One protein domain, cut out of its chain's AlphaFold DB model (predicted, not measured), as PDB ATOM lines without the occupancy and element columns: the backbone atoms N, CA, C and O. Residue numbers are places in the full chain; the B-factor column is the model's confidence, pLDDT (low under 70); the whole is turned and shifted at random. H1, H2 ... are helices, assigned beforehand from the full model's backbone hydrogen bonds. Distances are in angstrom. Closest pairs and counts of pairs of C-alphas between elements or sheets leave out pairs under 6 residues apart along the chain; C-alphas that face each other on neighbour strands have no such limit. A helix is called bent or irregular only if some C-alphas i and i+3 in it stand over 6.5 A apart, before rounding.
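What this domain is: This is residues 221 to 273 of the 278 residues of the protein "Paired box Pax-8" of Paramuricea clavata (UniProt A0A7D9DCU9). Two long helices, H1 and H3, cross as an X near their middles and make the core, and the short helix H2 turns the chain from the end of H1 into the start of H3. After H3 a stretch without a named element, residues 258 to 267, swings back past H1 and leads into H4, a small turn of helix near the last residues of H1, two residues before the printed part ends at residue 273. The printed part has 53 residues with four named helices, in the order H1, H2, H3, H4, and no named strand; the class is all helix. The whole is compact, with a radius of gyration of the C-alphas of 11.0 A, and its C-alphas span 29 by 25 by 15 A.

How they stand to each other: Start at H1, residues 221 to 235, and look from it to H3, residues 243 to 257: the two touch, and their closest C-alphas are those of Phe 225 and Leu 250, 6.7 A apart. They run opposite ways at a steep tilt of 63 degrees. Next look at H2, residues 237 to 240, which is close to H1 but not clearly touching, with the C-alphas of Lys 233 and Tyr 240 closest at 5.8 A. With residues 245 to 246 alone, H3 only just touches H2, with 3 pairs of C-alphas within 8 A, and only at the corner by their link; the closest are Tyr 240 and Leu 246, their C-alphas 5.1 A apart. Last comes H4, residues 268 to 271, which H1 only just touches, with residues 231 to 235 alone and 3 pairs of C-alphas within 8 A; the C-alphas of Ile 234 and Phe 271 are closest, at 6.7 A. H4 is apart from H2 and from H3. In H3 every O i to N i+4 pair is within hydrogen-bond range, and in H1 9 of 11 are. H2 and H4 are too short for such a pair; the one O i to N i+3 pair is within range in H2 and not in H4.

Where its parts are: Find C-alpha 221 at (-9.113, 5.095, -29.926); from there H1 runs 20.5 A to C-alpha 235. H1 is irregular, but only just: C-alphas 227 and 230 are 6.52 A apart. H2 covers 5.3 A from C-alpha 237 to C-alpha 240. H3 begins at C-alpha 243, (-5.281, -11.182, -31.668), and runs 20.5 A to C-alpha 257. H4 covers 6.0 A and ends at C-alpha 271, (-16.647, -8.711, -48.849); it is neither bent nor irregular, but only just, with C-alphas 268 and 271 6.0 A apart.

The domain as a whole: The two C-alphas farthest apart are those of Asn 258 and Lys 273, 29.9 A. The printed part has no cut. The links from H1 to H2 and from H2 to H3 are tight, and the link from H3 to H4, with 10 residues, is short. In the B-factor column the mean pLDDT of the printed part is 76.4; look at residues 264 to 273 for the values under 70, with a mean of 46 in H4.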
ATOM      1  N   GLU A 221      -9.745   6.366 -29.556       74.88
ATOM      2  CA  GLU A 221      -9.113   5.095 -29.926       74.88
ATOM      3  C   GLU A 221     -10.095   3.926 -29.781       74.88
ATOM      4  O   GLU A 221     -10.171   3.059 -30.646       74.88
ATOM      5  N   ALA A 222     -10.913   3.942 -28.727       74.62
ATOM      6  CA  ALA A 222     -11.921   2.917 -28.490       74.62
ATOM      7  C   ALA A 222     -12.928   2.815 -29.647       74.62
ATOM      8  O   ALA A 222     -13.182   1.712 -30.133       74.62
ATOM      9  N   TYR A 223     -13.447   3.948 -30.130       77.62
ATOM     10  CA  TYR A 223     -14.355   3.981 -31.277       77.62
ATOM     11  C   TYR A 223     -13.661   3.512 -32.560       77.62
ATOM     12  O   TYR A 223     -14.205   2.685 -33.293       77.62
ATOM     13  N   PHE A 224     -12.422   3.959 -32.797       82.50
ATOM     14  CA  PHE A 224     -11.635   3.510 -33.944       82.50
ATOM     15  C   PHE A 224     -11.458   1.987 -33.948       82.50
ATOM     16  O   PHE A 224     -11.696   1.334 -34.963       82.50
ATOM     17  N   PHE A 225     -11.093   1.396 -32.810       83.88
ATOM     18  CA  PHE A 225     -10.882  -0.045 -32.694       83.88
ATOM     19  C   PHE A 225     -12.202  -0.804 -32.817       83.88
ATOM     20  O   PHE A 225     -12.239  -1.830 -33.497       83.88
ATOM     21  N   GLN A 226     -13.282  -0.299 -32.219       82.75
ATOM     22  CA  GLN A 226     -14.618  -0.882 -32.328       82.75
ATOM     23  C   GLN A 226     -15.093  -0.948 -33.787       82.75
ATOM     24  O   GLN A 226     -15.585  -1.990 -34.216       82.75
ATOM     25  N   GLU A 227     -14.888   0.117 -34.562       83.38
ATOM     26  CA  GLU A 227     -15.302   0.189 -35.966       83.38
ATOM     27  C   GLU A 227     -14.369  -0.568 -36.920       83.38
ATOM     28  O   GLU A 227     -14.833  -1.186 -37.882       83.38
ATOM     29  N   MET A 228     -13.056  -0.540 -36.681       84.94
ATOM     30  CA  MET A 228     -12.065  -1.131 -37.586       84.94
ATOM     31  C   MET A 228     -11.851  -2.627 -37.355       84.94
ATOM     32  O   MET A 228     -11.580  -3.360 -38.306       84.94
ATOM     33  N   THR A 229     -12.024  -3.118 -36.123       86.25
ATOM     34  CA  THR A 229     -11.895  -4.549 -35.790       86.25
ATOM     35  C   THR A 229     -12.761  -5.463 -36.668       86.25
ATOM     36  O   THR A 229     -12.215  -6.412 -37.240       86.25
ATOM     37  N   PRO A 230     -14.085  -5.241 -36.807       85.31
ATOM     38  CA  PRO A 230     -14.910  -6.089 -37.664       85.31
ATOM     39  C   PRO A 230     -14.507  -5.977 -39.139       85.31
ATOM     40  O   PRO A 230     -14.499  -6.991 -39.832       85.31
ATOM     41  N   ARG A 231     -14.097  -4.790 -39.608       86.81
ATOM     42  CA  ARG A 231     -13.656  -4.580 -40.999       86.81
ATOM     43  C   ARG A 231     -12.408  -5.398 -41.322       86.81
ATOM     44  O   ARG A 231     -12.390  -6.112 -42.318       86.81
ATOM     45  N   LEU A 232     -11.402  -5.382 -40.445       86.69
ATOM     46  CA  LEU A 232     -10.193  -6.189 -40.624       86.69
ATOM     47  C   LEU A 232     -10.503  -7.687 -40.618       86.69
ATOM     48  O   LEU A 232     -10.060  -8.404 -41.511       86.69
ATOM     49  N   LYS A 233     -11.326  -8.161 -39.675       86.06
ATOM     50  CA  LYS A 233     -11.733  -9.576 -39.611       86.06
ATOM     51  C   LYS A 233     -12.466 -10.056 -40.863       86.06
ATOM     52  O   LYS A 233     -12.358 -11.232 -41.200       86.06
ATOM     53  N   ILE A 234     -13.207  -9.172 -41.528       85.06
ATOM     54  CA  ILE A 234     -13.860  -9.468 -42.806       85.06
ATOM     55  C   ILE A 234     -12.826  -9.599 -43.936       85.06
ATOM     56  O   ILE A 234     -12.969 -10.485 -44.776       85.06
ATOM     57  N   LEU A 235     -11.782  -8.761 -43.943       84.31
ATOM     58  CA  LEU A 235     -10.730  -8.793 -44.966       84.31
ATOM     59  C   LEU A 235      -9.889 -10.074 -44.908       84.31
ATOM     60  O   LEU A 235      -9.630 -10.679 -45.945       84.31
ATOM     61  N   ASP A 236      -9.473 -10.496 -43.711       83.31
ATOM     62  CA  ASP A 236      -8.697 -11.728 -43.534       83.31
ATOM     63  C   ASP A 236      -8.976 -12.391 -42.181       83.31
ATOM     64  O   ASP A 236      -8.265 -12.220 -41.185       83.31
ATOM     65  N   TRP A 237     -10.035 -13.193 -42.153       85.06
ATOM     66  CA  TRP A 237     -10.437 -13.915 -40.951       85.06
ATOM     67  C   TRP A 237      -9.316 -14.791 -40.373       85.06
ATOM     68  O   TRP A 237      -9.152 -14.839 -39.156       85.06
ATOM     69  N   ASN A 238      -8.540 -15.474 -41.221       86.00
ATOM     70  CA  ASN A 238      -7.551 -16.455 -40.769       86.00
ATOM     71  C   ASN A 238      -6.350 -15.770 -40.113       86.00
ATOM     72  O   ASN A 238      -5.900 -16.200 -39.051       86.00
ATOM     73  N   ARG A 239      -5.869 -14.661 -40.687       82.38
ATOM     74  CA  ARG A 239      -4.794 -13.854 -40.097       82.38
ATOM     75  C   ARG A 239      -5.206 -13.221 -38.770       82.38
ATOM     76  O   ARG A 239      -4.407 -13.206 -37.829       82.38
ATOM     77  N   TYR A 240      -6.439 -12.719 -38.686       87.81
ATOM     78  CA  TYR A 240      -6.942 -11.977 -37.523       87.81
ATOM     79  C   TYR A 240      -7.665 -12.837 -36.475       87.81
ATOM     80  O   TYR A 240      -8.169 -12.303 -35.484       87.81
ATOM     81  N   GLN A 241      -7.665 -14.165 -36.635       83.56
ATOM     82  CA  GLN A 241      -7.887 -15.103 -35.527       83.56
ATOM     83  C   GLN A 241      -6.825 -14.902 -34.434       83.56
ATOM     84  O   GLN A 241      -7.140 -14.932 -33.243       83.56
ATOM     85  N   ASN A 242      -5.579 -14.619 -34.833       87.19
ATOM     86  CA  ASN A 242      -4.527 -14.214 -33.911       87.19
ATOM     87  C   ASN A 242      -4.718 -12.742 -33.502       87.19
ATOM     88  O   ASN A 242      -4.529 -11.819 -34.301       87.19
ATOM     89  N   LYS A 243      -5.050 -12.521 -32.225       78.50
ATOM     90  CA  LYS A 243      -5.281 -11.182 -31.668       78.50
ATOM     91  C   LYS A 243      -4.049 -10.275 -31.743       78.50
ATOM     92  O   LYS A 243      -4.222  -9.079 -31.943       78.50
ATOM     93  N   ALA A 244      -2.832 -10.807 -31.620       78.94
ATOM     94  CA  ALA A 244      -1.614  -9.998 -31.678       78.94
ATOM     95  C   ALA A 244      -1.450  -9.334 -33.055       78.94
ATOM     96  O   ALA A 244      -1.158  -8.142 -33.133       78.94
ATOM     97  N   ASN A 245      -1.732 -10.075 -34.131       83.00
ATOM     98  CA  ASN A 245      -1.712  -9.540 -35.495       83.00
ATOM     99  C   ASN A 245      -2.794  -8.470 -35.692       83.00
ATOM    100  O   ASN A 245      -2.514  -7.404 -36.233       83.00
ATOM    101  N   LEU A 246      -4.009  -8.731 -35.202       84.69
ATOM    102  CA  LEU A 246      -5.121  -7.782 -35.275       84.69
ATOM    103  C   LEU A 246      -4.801  -6.465 -34.554       84.69
ATOM    104  O   LEU A 246      -4.972  -5.397 -35.130       84.69
ATOM    105  N   PHE A 247      -4.313  -6.524 -33.313       83.81
ATOM    106  CA  PHE A 247      -3.990  -5.323 -32.541       83.81
ATOM    107  C   PHE A 247      -2.789  -4.560 -33.098       83.81
ATOM    108  O   PHE A 247      -2.797  -3.328 -33.088       83.81
ATOM    109  N   LYS A 248      -1.774  -5.267 -33.609       87.00
ATOM    110  CA  LYS A 248      -0.635  -4.647 -34.291       87.00
ATOM    111  C   LYS A 248      -1.104  -3.830 -35.494       87.00
ATOM    112  O   LYS A 248      -0.772  -2.651 -35.589       87.00
ATOM    113  N   ASP A 249      -1.912  -4.434 -36.361       85.69
ATOM    114  CA  ASP A 249      -2.398  -3.772 -37.572       85.69
ATOM    115  C   ASP A 249      -3.390  -2.641 -37.232       85.69
ATOM    116  O   ASP A 249      -3.310  -1.564 -37.821       85.69
ATOM    117  N   LEU A 250      -4.244  -2.804 -36.211       86.06
ATOM    118  CA  LEU A 250      -5.122  -1.732 -35.715       86.06
ATOM    119  C   LEU A 250      -4.348  -0.500 -35.232       86.06
ATOM    120  O   LEU A 250      -4.756   0.609 -35.556       86.06
ATOM    121  N   ARG A 251      -3.227  -0.660 -34.516       83.94
ATOM    122  CA  ARG A 251      -2.400   0.478 -34.061       83.94
ATOM    123  C   ARG A 251      -1.708   1.202 -35.208       83.94
ATOM    124  O   ARG A 251      -1.615   2.431 -35.199       83.94
ATOM    125  N   ILE A 252      -1.237   0.453 -36.204       84.94
ATOM    126  CA  ILE A 252      -0.648   1.036 -37.417       84.94
ATOM    127  C   ILE A 252      -1.699   1.899 -38.119       84.94
ATOM    128  O   ILE A 252      -1.437   3.057 -38.439       84.94
ATOM    129  N   LEU A 253      -2.911   1.368 -38.285       85.06
ATOM    130  CA  LEU A 253      -4.019   2.090 -38.905       85.06
ATOM    131  C   LEU A 253      -4.471   3.279 -38.050       85.06
ATOM    132  O   LEU A 253      -4.681   4.359 -38.586       85.06
ATOM    133  N   GLN A 254      -4.566   3.124 -36.731       83.75
ATOM    134  CA  GLN A 254      -4.914   4.209 -35.813       83.75
ATOM    135  C   GLN A 254      -3.953   5.388 -35.972       83.75
ATOM    136  O   GLN A 254      -4.396   6.529 -36.074       83.75
ATOM    137  N   THR A 255      -2.651   5.102 -36.029       82.31
ATOM    138  CA  THR A 255      -1.607   6.116 -36.212       82.31
ATOM    139  C   THR A 255      -1.720   6.761 -37.592       82.31
ATOM    140  O   THR A 255      -1.721   7.984 -37.703       82.31
ATOM    141  N   ALA A 256      -1.884   5.953 -38.643       82.25
ATOM    142  CA  ALA A 256      -1.987   6.434 -40.020       82.25
ATOM    143  C   ALA A 256      -3.230   7.307 -40.262       82.25
ATOM    144  O   ALA A 256      -3.166   8.285 -41.004       82.25
ATOM    145  N   PHE A 257      -4.354   6.978 -39.622       80.44
ATOM    146  CA  PHE A 257      -5.621   7.693 -39.766       80.44
ATOM    147  C   PHE A 257      -5.891   8.703 -38.644       80.44
ATOM    148  O   PHE A 257      -6.942   9.345 -38.642       80.44
ATOM    149  N   ASN A 258      -4.962   8.872 -37.698       80.94
ATOM    150  CA  ASN A 258      -5.117   9.730 -36.521       80.94
ATOM    151  C   ASN A 258      -6.465   9.499 -35.800       80.94
ATOM    152  O   ASN A 258      -7.256  10.426 -35.612       80.94
ATOM    153  N   CYS A 259      -6.766   8.231 -35.499       77.38
ATOM    154  CA  CYS A 259      -8.026   7.752 -34.909       77.38
ATOM    155  C   CYS A 259      -9.310   8.036 -35.717       77.38
ATOM    156  O   CYS A 259     -10.396   7.699 -35.250       77.38
ATOM    157  N   LYS A 260      -9.236   8.602 -36.930       79.81
ATOM    158  CA  LYS A 260     -10.419   8.822 -37.774       79.81
ATOM    159  C   LYS A 260     -10.798   7.543 -38.504       79.81
ATOM    160  O   LYS A 260     -10.005   6.986 -39.256       79.81
ATOM    161  N   VAL A 261     -12.037   7.098 -38.340       80.50
ATOM    162  CA  VAL A 261     -12.549   5.928 -39.064       80.50
ATOM    163  C   VAL A 261     -12.771   6.292 -40.542       80.50
ATOM    164  O   VAL A 261     -13.523   7.229 -40.822       80.50
ATOM    165  N   PRO A 262     -12.167   5.572 -41.508       78.75
ATOM    166  CA  PRO A 262     -12.400   5.815 -42.929       78.75
ATOM    167  C   PRO A 262     -13.873   5.613 -43.319       78.75
ATOM    168  O   PRO A 262     -14.541   4.682 -42.849       78.75
ATOM    169  N   THR A 263     -14.383   6.475 -44.202       72.12
ATOM    170  CA  THR A 263     -15.740   6.365 -44.761       72.12
ATOM    171  C   THR A 263     -15.895   5.056 -45.528       72.12
ATOM    172  O   THR A 263     -15.038   4.726 -46.344       72.12
ATOM    173  N   LYS A 264     -16.995   4.330 -45.287       64.62
ATOM    174  CA  LYS A 264     -17.284   3.049 -45.949       64.62
ATOM    175  C   LYS A 264     -17.340   3.247 -47.468       64.62
ATOM    176  O   LYS A 264     -18.247   3.925 -47.954       64.62
ATOM    177  N   SER A 265     -16.376   2.703 -48.211       55.09
ATOM    178  CA  SER A 265     -16.390   2.752 -49.677       55.09
ATOM    179  C   SER A 265     -17.270   1.630 -50.240       55.09
ATOM    180  O   SER A 265     -17.685   0.716 -49.524       55.09
ATOM    181  N   ALA A 266     -17.582   1.683 -51.537       49.91
ATOM    182  CA  ALA A 266     -18.321   0.616 -52.214       49.91
ATOM    183  C   ALA A 266     -17.618  -0.760 -52.123       49.91
ATOM    184  O   ALA A 266     -18.296  -1.786 -52.204       49.91
ATOM    185  N   ASP A 267     -16.304  -0.787 -51.872       51.47
ATOM    186  CA  ASP A 267     -15.509  -2.012 -51.744       51.47
ATOM    187  C   ASP A 267     -15.767  -2.763 -50.429       51.47
ATOM    188  O   ASP A 267     -15.666  -3.990 -50.403       51.47
ATOM    189  N   ASP A 268     -16.239  -2.085 -49.374       50.97
ATOM    190  CA  ASP A 268     -16.667  -2.738 -48.124       50.97
ATOM    191  C   ASP A 268     -17.855  -3.697 -48.360       50.97
ATOM    192  O   ASP A 268     -18.033  -4.685 -47.643       50.97
ATOM    193  N   LYS A 269     -18.670  -3.444 -49.397       45.72
ATOM    194  CA  LYS A 269     -19.829  -4.282 -49.762       45.72
ATOM    195  C   LYS A 269     -19.443  -5.547 -50.532       45.72
ATOM    196  O   LYS A 269     -20.228  -6.497 -50.560       45.72
ATOM    197  N   ILE A 270     -18.259  -5.589 -51.145       45.72
ATOM    198  CA  ILE A 270     -17.802  -6.736 -51.947       45.72
ATOM    199  C   ILE A 270     -17.453  -7.926 -51.039       45.72
ATOM    200  O   ILE A 270     -17.677  -9.080 -51.411       45.72
ATOM    201  N   PHE A 271     -17.006  -7.665 -49.809       42.34
ATOM    202  CA  PHE A 271     -16.647  -8.711 -48.849       42.34
ATOM    203  C   PHE A 271     -17.846  -9.321 -48.110       42.34
ATOM    204  O   PHE A 271     -17.785 -10.480 -47.709       42.34
ATOM    205  N   LEU A 272     -18.971  -8.602 -48.002       42.91
ATOM    206  CA  LEU A 272     -20.210  -9.119 -47.396       42.91
ATOM    207  C   LEU A 272     -20.935 -10.155 -48.274       42.91
ATOM    208  O   LEU A 272     -21.783 -10.888 -47.777       42.91
ATOM    209  N   LYS A 273     -20.604 -10.244 -49.571       38.53
ATOM    210  CA  LYS A 273     -21.221 -11.202 -50.509       38.53
ATOM    211  C   LYS A 273     -20.476 -12.534 -50.637       38.53
ATOM    212  O   LYS A 273     -21.026 -13.472 -51.205       38.53
TER     213      LYS A 273